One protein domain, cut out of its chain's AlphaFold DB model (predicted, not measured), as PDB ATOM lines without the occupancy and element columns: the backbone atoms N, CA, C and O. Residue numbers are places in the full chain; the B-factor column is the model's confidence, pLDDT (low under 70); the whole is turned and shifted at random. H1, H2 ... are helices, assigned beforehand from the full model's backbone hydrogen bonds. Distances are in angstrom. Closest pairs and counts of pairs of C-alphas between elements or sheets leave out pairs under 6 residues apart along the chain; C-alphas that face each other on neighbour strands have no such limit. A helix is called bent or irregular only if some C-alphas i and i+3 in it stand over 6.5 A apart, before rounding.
ATOM      1  N   ARG A 212     160.109 179.033 249.824       81.00
ATOM      2  CA  ARG A 212     158.678 178.740 249.995       81.00
ATOM      3  C   ARG A 212     158.057 177.921 248.858       81.00
ATOM      4  O   ARG A 212     157.379 176.945 249.180       81.00
ATOM      5  N   PRO A 213     158.278 178.215 247.562       82.06
ATOM      6  CA  PRO A 213     157.700 177.422 246.478       82.06
ATOM      7  C   PRO A 213     158.177 175.964 246.503       82.06
ATOM      8  O   PRO A 213     157.382 175.053 246.276       82.06
ATOM      9  N   GLY A 214     159.448 175.733 246.852       83.56
ATOM     10  CA  GLY A 214     160.011 174.390 246.996       83.56
ATOM     11  C   GLY A 214     159.386 173.613 248.156       83.56
ATOM     12  O   GLY A 214     159.049 172.440 248.002       83.56
ATOM     13  N   ILE A 215     159.150 174.278 249.291       84.81
ATOM     14  CA  ILE A 215     158.485 173.674 250.456       84.81
ATOM     15  C   ILE A 215     157.030 173.314 250.118       84.81
ATOM     16  O   ILE A 215     156.579 172.219 250.447       84.81
ATOM     17  N   VAL A 216     156.300 174.194 249.423       86.44
ATOM     18  CA  VAL A 216     154.903 173.945 249.023       86.44
ATOM     19  C   VAL A 216     154.807 172.776 248.039       86.44
ATOM     20  O   VAL A 216     153.954 171.899 248.206       86.44
ATOM     21  N   ALA A 217     155.708 172.718 247.055       85.50
ATOM     22  CA  ALA A 217     155.789 171.605 246.113       85.50
ATOM     23  C   ALA A 217     156.105 170.279 246.826       85.50
ATOM     24  O   ALA A 217     155.452 169.266 246.573       85.50
ATOM     25  N   PHE A 218     157.046 170.293 247.775       87.31
ATOM     26  CA  PHE A 218     157.393 169.125 248.582       87.31
ATOM     27  C   PHE A 218     156.242 168.664 249.491       87.31
ATOM     28  O   PHE A 218     155.951 167.465 249.586       87.31
ATOM     29  N   ALA A 219     155.546 169.604 250.137       88.81
ATOM     30  CA  ALA A 219     154.396 169.315 250.986       88.81
ATOM     31  C   ALA A 219     153.304 168.577 250.197       88.81
ATOM     32  O   ALA A 219     152.752 167.586 250.683       88.81
ATOM     33  N   GLY A 220     153.052 168.996 248.952       89.12
ATOM     34  CA  GLY A 220     152.225 168.250 248.003       89.12
ATOM     35  C   GLY A 220     150.758 168.121 248.425       89.12
ATOM     36  O   GLY A 220     150.099 167.151 248.063       89.12
ATOM     37  N   PHE A 221     150.236 169.066 249.216       88.44
ATOM     38  CA  PHE A 221     148.824 169.062 249.629       88.44
ATOM     39  C   PHE A 221     147.860 169.452 248.506       88.44
ATOM     40  O   PHE A 221     146.669 169.160 248.601       88.44
ATOM     41  N   GLY A 222     148.368 170.097 247.453       85.81
ATOM     42  CA  GLY A 222     147.557 170.633 246.368       85.81
ATOM     43  C   GLY A 222     146.773 171.887 246.761       85.81
ATOM     44  O   GLY A 222     146.780 172.338 247.912       85.81
ATOM     45  N   ILE A 223     146.101 172.454 245.765       87.81
ATOM     46  CA  ILE A 223     145.277 173.654 245.912       87.81
ATOM     47  C   ILE A 223     143.963 173.254 246.609       87.81
ATOM     48  O   ILE A 223     143.370 172.235 246.234       87.81
ATOM     49  N   PRO A 224     143.515 173.989 247.645       87.94
ATOM     50  CA  PRO A 224     142.231 173.721 248.277       87.94
ATOM     51  C   PRO A 224     141.106 173.953 247.255       87.94
ATOM     52  O   PRO A 224     141.140 174.962 246.551       87.94
ATOM     53  N   PRO A 225     140.122 173.045 247.151       87.00
ATOM     54  CA  PRO A 225     139.017 173.227 246.223       87.00
ATOM     55  C   PRO A 225     138.167 174.426 246.643       87.00
ATOM     56  O   PRO A 225     138.069 174.741 247.826       87.00
ATOM     57  N   GLU A 226     137.521 175.073 245.682       89.69
ATOM     58  CA  GLU A 226     136.561 176.146 245.968       89.69
ATOM     59  C   GLU A 226     135.178 175.572 246.315       89.69
ATOM     60  O   GLU A 226     134.452 176.120 247.147       89.69
ATOM     61  N   ASN A 227     134.847 174.410 245.746       89.88
ATOM     62  CA  ASN A 227     133.574 173.733 245.958       89.88
ATOM     63  C   ASN A 227     133.535 172.982 247.295       89.88
ATOM     64  O   ASN A 227     134.446 172.227 247.647       89.88
ATOM     65  N   LEU A 228     132.416 173.110 248.012       88.44
ATOM     66  CA  LEU A 228     132.157 172.397 249.270       88.44
ATOM     67  C   LEU A 228     132.095 170.872 249.102       88.44
ATOM     68  O   LEU A 228     132.481 170.150 250.017       88.44
ATOM     69  N   THR A 229     131.652 170.379 247.947       88.25
ATOM     70  CA  THR A 229     131.535 168.942 247.642       88.25
ATOM     71  C   THR A 229     132.887 168.238 247.559       88.25
ATOM     72  O   THR A 229     132.982 167.060 247.893       88.25
ATOM     73  N   ASP A 230     133.941 168.967 247.186       88.94
ATOM     74  CA  ASP A 230     135.292 168.424 246.996       88.94
ATOM     75  C   ASP A 230     136.164 168.565 248.260       88.94
ATOM     76  O   ASP A 230     137.230 167.946 248.381       88.94
ATOM     77  N   MET A 231     135.705 169.351 249.243       90.19
ATOM     78  CA  MET A 231     136.377 169.552 250.532       90.19
ATOM     79  C   MET A 231     136.610 168.252 251.323       90.19
ATOM     80  O   MET A 231     137.703 168.110 251.879       90.19
ATOM     81  N   PRO A 232     135.675 167.280 251.380       89.81
ATOM     82  CA  PRO A 232     135.911 165.978 252.007       89.81
ATOM     83  C   PRO A 232     137.110 165.239 251.405       89.81
ATOM     84  O   PRO A 232     137.995 164.777 252.128       89.81
ATOM     85  N   ALA A 233     137.192 165.183 250.073       90.12
ATOM     86  CA  ALA A 233     138.287 164.524 249.368       90.12
ATOM     87  C   ALA A 233     139.620 165.257 249.583       90.12
ATOM     88  O   ALA A 233     140.668 164.633 249.763       90.12
ATOM     89  N   TYR A 234     139.601 166.594 249.608       91.06
ATOM     90  CA  TYR A 234     140.767 167.391 249.993       91.06
ATOM     91  C   TYR A 234     141.222 167.097 251.429       91.06
ATOM     92  O   TYR A 234     142.402 166.833 251.657       91.06
ATOM     93  N   ALA A 235     140.302 167.065 252.393       90.00
ATOM     94  CA  ALA A 235     140.612 166.774 253.787       90.00
ATOM     95  C   ALA A 235     141.266 165.396 253.969       90.00
ATOM     96  O   ALA A 235     142.282 165.286 254.657       90.00
ATOM     97  N   LEU A 236     140.744 164.359 253.306       92.31
ATOM     98  CA  LEU A 236     141.333 163.018 253.339       92.31
ATOM     99  C   LEU A 236     142.748 162.998 252.746       92.31
ATOM    100  O   LEU A 236     143.653 162.419 253.351       92.31
ATOM    101  N   ARG A 237     142.973 163.691 251.621       91.69
ATOM    102  CA  ARG A 237     144.313 163.850 251.030       91.69
ATOM    103  C   ARG A 237     145.279 164.542 251.988       91.69
ATOM    104  O   ARG A 237     146.390 164.054 252.181       91.69
ATOM    105  N   VAL A 238     144.854 165.627 252.640       92.56
ATOM    106  CA  VAL A 238     145.669 166.335 253.639       92.56
ATOM    107  C   VAL A 238     146.016 165.421 254.814       92.56
ATOM    108  O   VAL A 238     147.173 165.385 255.231       92.56
ATOM    109  N   ILE A 239     145.058 164.644 255.330       91.50
ATOM    110  CA  ILE A 239     145.300 163.691 256.425       91.50
ATOM    111  C   ILE A 239     146.310 162.621 256.000       91.50
ATOM    112  O   ILE A 239     147.292 162.391 256.709       91.50
ATOM    113  N   ALA A 240     146.100 161.988 254.843       92.81
ATOM    114  CA  ALA A 240     146.988 160.954 254.322       92.81
ATOM    115  C   ALA A 240     148.406 161.500 254.103       92.81
ATOM    116  O   ALA A 240     149.383 160.926 254.588       92.81
ATOM    117  N   ARG A 241     148.529 162.668 253.466       94.19
ATOM    118  CA  ARG A 241     149.824 163.296 253.198       94.19
ATOM    119  C   ARG A 241     150.536 163.726 254.480       94.19
ATOM    120  O   ARG A 241     151.735 163.492 254.605       94.19
ATOM    121  N   LYS A 242     149.816 164.260 255.475       92.75
ATOM    122  CA  LYS A 242     150.396 164.581 256.792       92.75
ATOM    123  C   LYS A 242     150.956 163.347 257.496       92.75
ATOM    124  O   LYS A 242     151.981 163.459 258.162       92.75
ATOM    125  N   ARG A 243     150.330 162.172 257.351       94.00
ATOM    126  CA  ARG A 243     150.875 160.917 257.904       94.00
ATOM    127  C   ARG A 243     152.206 160.551 257.251       94.00
ATOM    128  O   ARG A 243     153.158 160.267 257.971       94.00
ATOM    129  N   VAL A 244     152.294 160.642 255.923       93.12
ATOM    130  CA  VAL A 244     153.542 160.392 255.178       93.12
ATOM    131  C   VAL A 244     154.640 161.370 255.598       93.12
ATOM    132  O   VAL A 244     155.752 160.947 255.896       93.12
ATOM    133  N   LEU A 245     154.327 162.664 255.700       92.56
ATOM    134  CA  LEU A 245     155.291 163.681 256.129       92.56
ATOM    135  C   LEU A 245     155.761 163.471 257.574       92.56
ATOM    136  O   LEU A 245     156.938 163.649 257.858       92.56
ATOM    137  N   ARG A 246     154.879 163.040 258.484       93.69
ATOM    138  CA  ARG A 246     155.266 162.687 259.862       93.69
ATOM    139  C   ARG A 246     156.171 161.460 259.910       93.69
ATOM    140  O   ARG A 246     157.142 161.469 260.658       93.69
ATOM    141  N   ALA A 247     155.891 160.431 259.112       92.06
ATOM    142  CA  ALA A 247     156.779 159.277 259.001       92.06
ATOM    143  C   ALA A 247     158.155 159.698 258.451       92.06
ATOM    144  O   ALA A 247     159.183 159.389 259.052       92.06
ATOM    145  N   GLY A 248     158.181 160.505 257.387       89.94
ATOM    146  CA  GLY A 248     159.412 161.082 256.840       89.94
ATOM    147  C   GLY A 248     160.188 161.921 257.860       89.94
ATOM    148  O   GLY A 248     161.398 161.755 257.985       89.94
ATOM    149  N   LEU A 249     159.497 162.728 258.671       90.62
ATOM    150  CA  LEU A 249     160.090 163.498 259.767       90.62
ATOM    151  C   LEU A 249     160.770 162.593 260.803       90.62
ATOM    152  O   LEU A 249     161.868 162.903 261.254       90.62
ATOM    153  N   THR A 250     160.141 161.478 261.191       92.44
ATOM    154  CA  THR A 250     160.750 160.547 262.158       92.44
ATOM    155  C   THR A 250     162.035 159.922 261.619       92.44
ATOM    156  O   THR A 250     163.036 159.875 262.331       92.44
ATOM    157  N   VAL A 251     162.045 159.538 260.340       91.06
ATOM    158  CA  VAL A 251     163.231 159.003 259.658       91.06
ATOM    159  C   VAL A 251     164.312 160.080 259.512       91.06
ATOM    160  O   VAL A 251     165.486 159.818 259.774       91.06
ATOM    161  N   ALA A 252     163.930 161.309 259.155       89.19
ATOM    162  CA  ALA A 252     164.848 162.439 259.037       89.19
ATOM    163  C   ALA A 252     165.501 162.777 260.382       89.19
ATOM    164  O   ALA A 252     166.714 162.944 260.455       89.19
ATOM    165  N   ARG A 253     164.739 162.779 261.480       89.06
ATOM    166  CA  ARG A 253     165.295 162.988 262.826       89.06
ATOM    167  C   ARG A 253     166.328 161.925 263.211       89.06
ATOM    168  O   ARG A 253     167.282 162.255 263.906       89.06
ATOM    169  N   ALA A 254     166.159 160.687 262.749       89.38
ATOM    170  CA  ALA A 254     167.079 159.591 263.046       89.38
ATOM    171  C   ALA A 254     168.339 159.585 262.163       89.38
ATOM    172  O   ALA A 254     169.416 159.231 262.640       89.38
ATOM    173  N   HIS A 255     168.225 159.957 260.883       89.31
ATOM    174  CA  HIS A 255     169.292 159.719 259.899       89.31
ATOM    175  C   HIS A 255     169.732 160.953 259.099       89.31
ATOM    176  O   HIS A 255     170.806 160.928 258.499       89.31
ATOM    177  N   ARG A 256     168.926 162.021 259.048       85.69
ATOM    178  CA  ARG A 256     169.158 163.220 258.219       85.69
ATOM    179  C   ARG A 256     168.638 164.498 258.898       85.69
ATOM    180  O   ARG A 256     167.588 165.019 258.517       85.69
ATOM    181  N   PRO A 257     169.378 165.057 259.874       82.50
ATOM    182  CA  PRO A 257     168.928 166.229 260.629       82.50
ATOM    183  C   PRO A 257     168.756 167.489 259.764       82.50
ATOM    184  O   PRO A 257     167.983 168.371 260.120       82.50
ATOM    185  N   GLN A 258     169.438 167.562 258.615       85.25
ATOM    186  CA  GLN A 258     169.345 168.678 257.665       85.25
ATOM    187  C   GLN A 258     167.952 168.785 257.019       85.25
ATOM    188  O   GLN A 258     167.499 169.886 256.721       85.25
ATOM    189  N   ASP A 259     167.246 167.659 256.873       86.12
ATOM    190  CA  ASP A 259     165.937 167.600 256.213       86.12
ATOM    191  C   ASP A 259     164.778 167.870 257.192       86.12
ATOM    192  O   ASP A 259     163.637 168.062 256.778       86.12
ATOM    193  N   VAL A 260     165.038 167.901 258.505       86.38
ATOM    194  CA  VAL A 260     163.996 168.044 259.539       86.38
ATOM    195  C   VAL A 260     163.222 169.349 259.369       86.38
ATOM    196  O   VAL A 260     161.993 169.327 259.369       86.38
ATOM    197  N   ALA A 261     163.924 170.460 259.128       88.06
ATOM    198  CA  ALA A 261     163.298 171.762 258.907       88.06
ATOM    199  C   ALA A 261     162.383 171.770 257.667       88.06
ATOM    200  O   ALA A 261     161.334 172.409 257.683       88.06
ATOM    201  N   LEU A 262     162.737 171.015 256.617       89.88
ATOM    202  CA  LEU A 262     161.904 170.863 255.422       89.88
ATOM    203  C   LEU A 262     160.597 170.133 255.756       89.88
ATOM    204  O   LEU A 262     159.527 170.589 255.365       89.88
ATOM    205  N   TYR A 263     160.667 169.020 256.493       90.25
ATOM    206  CA  TYR A 263     159.479 168.257 256.893       90.25
ATOM    207  C   TYR A 263     158.584 169.022 257.876       90.25
ATOM    208  O   TYR A 263     157.360 168.924 257.777       90.25
ATOM    209  N   GLU A 264     159.164 169.781 258.807       91.31
ATOM    210  CA  GLU A 264     158.406 170.622 259.744       91.31
ATOM    211  C   GLU A 264     157.694 171.758 259.004       91.31
ATOM    212  O   GLU A 264     156.471 171.868 259.110       91.31
ATOM    213  N   ALA A 265     158.405 172.497 258.148       90.06
ATOM    214  CA  ALA A 265     157.803 173.541 257.320       90.06
ATOM    215  C   ALA A 265     156.717 172.973 256.387       90.06
ATOM    216  O   ALA A 265     155.638 173.547 256.243       90.06
ATOM    217  N   ALA A 266     156.952 171.796 255.805       89.19
ATOM    218  CA  ALA A 266     155.980 171.134 254.947       89.19
ATOM    219  C   ALA A 266     154.706 170.724 255.691       89.19
ATOM    220  O   ALA A 266     153.639 170.742 255.092       89.19
ATOM    221  N   LEU A 267     154.768 170.366 256.978       89.69
ATOM    222  CA  LEU A 267     153.575 170.042 257.771       89.69
ATOM    223  C   LEU A 267     152.699 171.272 258.054       89.69
ATOM    224  O   LEU A 267     151.477 171.124 258.205       89.69
ATOM    225  N   GLU A 268     153.308 172.456 258.094       89.06
ATOM    226  CA  GLU A 268     152.646 173.744 258.322       89.06
ATOM    227  C   GLU A 268     151.994 174.314 257.056       89.06
ATOM    228  O   GLU A 268     151.004 175.034 257.154       89.06
ATOM    229  N   CYS A 269     152.453 173.926 255.861       86.75
ATOM    230  CA  CYS A 269     151.911 174.417 254.587       86.75
ATOM    231  C   CYS A 269     150.459 174.004 254.282       86.75
ATOM    232  O   CYS A 269     149.879 174.471 253.302       86.75
ATOM    233  N   ALA A 270     149.855 173.100 255.056       84.62
ATOM    234  CA  ALA A 270     148.483 172.670 254.802       84.62
ATOM    235  C   ALA A 270     147.473 173.788 255.104       84.62
ATOM    236  O   ALA A 270     147.490 174.362 256.193       84.62
ATOM    237  N   ASN A 271     146.492 173.986 254.217       84.44
ATOM    238  CA  ASN A 271     145.350 174.863 254.485       84.44
ATOM    239  C   ASN A 271     144.429 174.254 255.554       84.44
ATOM    240  O   ASN A 271     143.447 173.569 255.257       84.44
ATOM    241  N   GLY A 272     144.756 174.521 256.821       85.00
ATOM    242  CA  GLY A 272     144.027 174.050 258.000       85.00
ATOM    243  C   GLY A 272     142.519 174.328 257.963       85.00
ATOM    244  O   GLY A 272     141.753 173.398 258.217       85.00
ATOM    245  N   PRO A 273     142.059 175.540 257.592       86.88
ATOM    246  CA  PRO A 273     140.630 175.854 257.546       86.88
ATOM    247  C   PRO A 273     139.850 175.032 256.511       86.88
ATOM    248  O   PRO A 273     138.760 174.550 256.810       86.88
ATOM    249  N   ALA A 274     140.403 174.838 255.309       85.81
ATOM    250  CA  ALA A 274     139.763 174.051 254.251       85.81
ATOM    251  C   ALA A 274     139.682 172.565 254.638       85.81
ATOM    252  O   ALA A 274     138.623 171.946 254.539       85.81
ATOM    253  N   ALA A 275     140.773 172.015 255.180       86.06
ATOM    254  CA  ALA A 275     140.784 170.649 255.692       86.06
ATOM    255  C   ALA A 275     139.790 170.461 256.854       86.06
ATOM    256  O   ALA A 275     139.062 169.473 256.876       86.06
ATOM    257  N   ALA A 276     139.703 171.414 257.788       88.62
ATOM    258  CA  ALA A 276     138.759 171.357 258.904       88.62
ATOM    259  C   ALA A 276     137.297 171.380 258.434       88.62
ATOM    260  O   ALA A 276     136.493 170.587 258.923       88.62
ATOM    261  N   LYS A 277     136.961 172.226 257.450       89.19
ATOM    262  CA  LYS A 277     135.630 172.236 256.819       89.19
ATOM    263  C   LYS A 277     135.298 170.880 256.189       89.19
ATOM    264  O   LYS A 277     134.215 170.357 256.427       89.19
ATOM    265  N   GLY A 278     136.232 170.282 255.446       87.69
ATOM    266  CA  GLY A 278     136.040 168.954 254.857       87.69
ATOM    267  C   GLY A 278     135.841 167.846 255.897       87.69
ATOM    268  O   GLY A 278     134.963 167.002 255.731       87.69
ATOM    269  N   ILE A 279     136.597 167.875 257.002       90.31
ATOM    270  CA  ILE A 279     136.419 166.938 258.126       90.31
ATOM    271  C   ILE A 279     135.047 167.129 258.777       90.31
ATOM    272  O   ILE A 279     134.363 166.146 259.040       90.31
ATOM    273  N   ALA A 280     134.630 168.374 259.018       91.56
ATOM    274  CA  ALA A 280     133.330 168.663 259.611       91.56
ATOM    275  C   ALA A 280     132.189 168.096 258.753       91.56
ATOM    276  O   ALA A 280     131.320 167.411 259.284       91.56
ATOM    277  N   LEU A 281     132.246 168.288 257.429       91.25
ATOM    278  CA  LEU A 281     131.268 167.710 256.502       91.25
ATOM    279  C   LEU A 281     131.230 166.178 256.591       91.25
ATOM    280  O   LEU A 281     130.154 165.603 256.741       91.25
ATOM    281  N   LEU A 282     132.391 165.513 256.588       91.75
ATOM    282  CA  LEU A 282     132.462 164.056 256.754       91.75
ATOM    283  C   LEU A 282     131.809 163.592 258.061       91.75
ATOM    284  O   LEU A 282     130.992 162.674 258.049       91.75
ATOM    285  N   VAL A 283     132.128 164.246 259.179       93.62
ATOM    286  CA  VAL A 283     131.565 163.900 260.491       93.62
ATOM    287  C   VAL A 283     130.052 164.099 260.509       93.62
ATOM    288  O   VAL A 283     129.342 163.237 261.016       93.62
ATOM    289  N   THR A 284     129.542 165.186 259.922       92.31
ATOM    290  CA  THR A 284     128.093 165.428 259.864       92.31
ATOM    291  C   THR A 284     127.352 164.364 259.062       92.31
ATOM    292  O   THR A 284     126.316 163.888 259.517       92.31
ATOM    293  N   VAL A 285     127.898 163.932 257.920       91.69
ATOM    294  CA  VAL A 285     127.292 162.875 257.094       91.69
ATOM    295  C   VAL A 285     127.281 161.543 257.843       91.69
ATOM    296  O   VAL A 285     126.258 160.863 257.873       91.69
ATOM    297  N   VAL A 286     128.386 161.190 258.507       93.50
ATOM    298  CA  VAL A 286     128.473 159.964 259.314       93.50
ATOM    299  C   VAL A 286     127.489 160.004 260.484       93.50
ATOM    300  O   VAL A 286     126.761 159.040 260.700       93.50
ATOM    301  N   ALA A 287     127.414 161.120 261.213       92.31
ATOM    302  CA  ALA A 287     126.494 161.277 262.336       92.31
ATOM    303  C   ALA A 287     125.025 161.193 261.895       92.31
ATOM    304  O   ALA A 287     124.236 160.500 262.538       92.31
ATOM    305  N   ALA A 288     124.668 161.839 260.782       91.69
ATOM    306  CA  ALA A 288     123.327 161.759 260.209       91.69
ATOM    307  C   ALA A 288     122.977 160.327 259.775       91.69
ATOM    308  O   ALA A 288     121.879 159.855 260.060       91.69
ATOM    309  N   GLY A 289     123.922 159.614 259.153       91.31
ATOM    310  CA  GLY A 289     123.747 158.211 258.781       91.31
ATOM    311  C   GLY A 289     123.514 157.307 259.992       91.31
ATOM    312  O   GLY A 289     122.570 156.522 260.000       91.31
ATOM    313  N   ILE A 290     124.317 157.458 261.051       91.12
ATOM    314  CA  ILE A 290     124.142 156.702 262.302       91.12
ATOM    315  C   ILE A 290     122.780 157.013 262.931       91.12
ATOM    316  O   ILE A 290     122.058 156.091 263.302       91.12
ATOM    317  N   ALA A 291     122.398 158.289 263.018       91.25
ATOM    318  CA  ALA A 291     121.107 158.691 263.570       91.25
ATOM    319  C   ALA A 291     119.930 158.104 262.774       91.25
ATOM    320  O   ALA A 291     118.969 157.626 263.374       91.25
ATOM    321  N   ALA A 292     120.022 158.077 261.441       90.94
ATOM    322  CA  ALA A 292     119.012 157.470 260.580       90.94
ATOM    323  C   ALA A 292     118.895 155.953 260.799       90.94
ATOM    324  O   ALA A 292     117.784 155.437 260.897       90.94
ATOM    325  N   VAL A 293     120.021 155.244 260.938       91.75
ATOM    326  CA  VAL A 293     120.025 153.803 261.247       91.75
ATOM    327  C   VAL A 293     119.395 153.536 262.614       91.75
ATOM    328  O   VAL A 293     118.545 152.658 262.729       91.75
ATOM    329  N   VAL A 294     119.753 154.310 263.643       90.75
ATOM    330  CA  VAL A 294     119.172 154.170 264.989       90.75
ATOM    331  C   VAL A 294     117.666 154.439 264.975       90.75
ATOM    332  O   VAL A 294     116.911 153.671 265.566       90.75
ATOM    333  N   ALA A 295     117.214 155.481 264.272       88.75
ATOM    334  CA  ALA A 295     115.794 155.791 264.136       88.75
ATOM    335  C   ALA A 295     115.027 154.683 263.399       88.75
ATOM    336  O   ALA A 295     113.940 154.307 263.825       88.75
ATOM    337  N   ALA A 296     115.605 154.122 262.331       87.06
ATOM    338  CA  ALA A 296     114.997 153.019 261.594       87.06
ATOM    339  C   ALA A 296     114.875 151.752 262.455       87.06
ATOM    340  O   ALA A 296     113.827 151.116 262.452       87.06
ATOM    341  N   VAL A 297     115.907 151.405 263.231       87.44
ATOM    342  CA  VAL A 297     115.866 150.243 264.136       87.44
ATOM    343  C   VAL A 297     114.877 150.466 265.282       87.44
ATOM    344  O   VAL A 297     114.109 149.566 265.601       87.44
ATOM    345  N   GLY A 298     114.845 151.667 265.865       77.31
ATOM    346  CA  GLY A 298     113.907 152.016 266.934       77.31
ATOM    347  C   GLY A 298     112.443 152.107 266.491       77.31
ATOM    348  O   GLY A 298     111.563 152.040 267.336       77.31
ATOM    349  N   PHE A 299     112.173 152.246 265.190       66.12
ATOM    350  CA  PHE A 299     110.819 152.209 264.626       66.12
ATOM    351  C   PHE A 299     110.321 150.778 264.342       66.12
ATOM    352  O   PHE A 299     109.124 150.566 264.178       66.12
ATOM    353  N   VAL A 300     111.228 149.798 264.253       63.44
ATOM    354  CA  VAL A 300     110.909 148.394 263.925       63.44
ATOM    355  C   VAL A 300     110.633 147.538 265.178       63.44
ATOM    356  O   VAL A 300     110.151 146.415 265.045       63.44
ATOM    357  N   VAL A 301     110.895 148.059 266.383       52.88
ATOM    358  CA  VAL A 301     110.644 147.408 267.690       52.88
ATOM    359  C   VAL A 301     109.395 147.989 268.342       52.88
ATOM    360  O   VAL A 301     108.611 147.191 268.899       52.88
TER     361      VAL A 301
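Overview. This is residues 212 to 301 of the 301 residues of an uncharacterized protein of Myxococcales bacterium 68-20 (UniProt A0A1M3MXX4). H2 and the shorter H3 form a helical hairpin, with the small helix H1 set crosswise on H3; from the first end of H2 the long helix H4 leaves as an arm, making a wide V with H2. Residues 284 to 301 stick out. The printed part has 90 residues and four named helices, H1 to H4 in order, with no named strand: all helix. It is only just loose, close to extended, with a radius of gyration of the C-alphas of 18.2 A, and spans 63 by 31 by 13 A.

Arrangement. H1, residues 212 to 219, touches residues 262 to 267 alone of H3, residues 257 to 268, about perpendicular at 88 degrees; the closest C-alphas, of Ala 219 and Ala 266, are 4.6 A apart. H2, residues 231 to 255, is close to H1 but not clearly touching. With residues 242 to 253 alone H2 touches H3, a hairpin at a shallow tilt of 16 degrees, opposite ways; the closest C-alphas are those of Leu 249 and Tyr 263, 5.6 A. H4, residues 272 to 300, touches H2 at a steep tilt of 60 degrees, opposite ways, residues 274 to 282 alone meeting 231 to 238 alone; the closest C-alphas, of Pro 232 and Gly 278, are 4.1 A apart. H4 is apart from H1 and H3. The helix packing is mostly crossed, only just. In H1, H2 and H4 every O i to N i+4 pair is within hydrogen-bond range, in H3 6 of 8.

Along the chain. H1 begins at C-alpha 212 (158.678, 178.740, 249.995). H2 measures 35.6 A. H3, 18.1 A, is irregular, but only just: C-alphas 258 and 261 are 6.9 A apart. H4 measures 42.3 A and ends at C-alpha 300 (110.909, 148.394, 263.925).

Size, cuts and confidence. The C-alphas farthest apart, of Gln 258 and Val 301, are 63.2 A apart. The printed part has no cut; H1 to H2 is a long link, the others are tight. Residues 299 to 301 are under 70 in pLDDT.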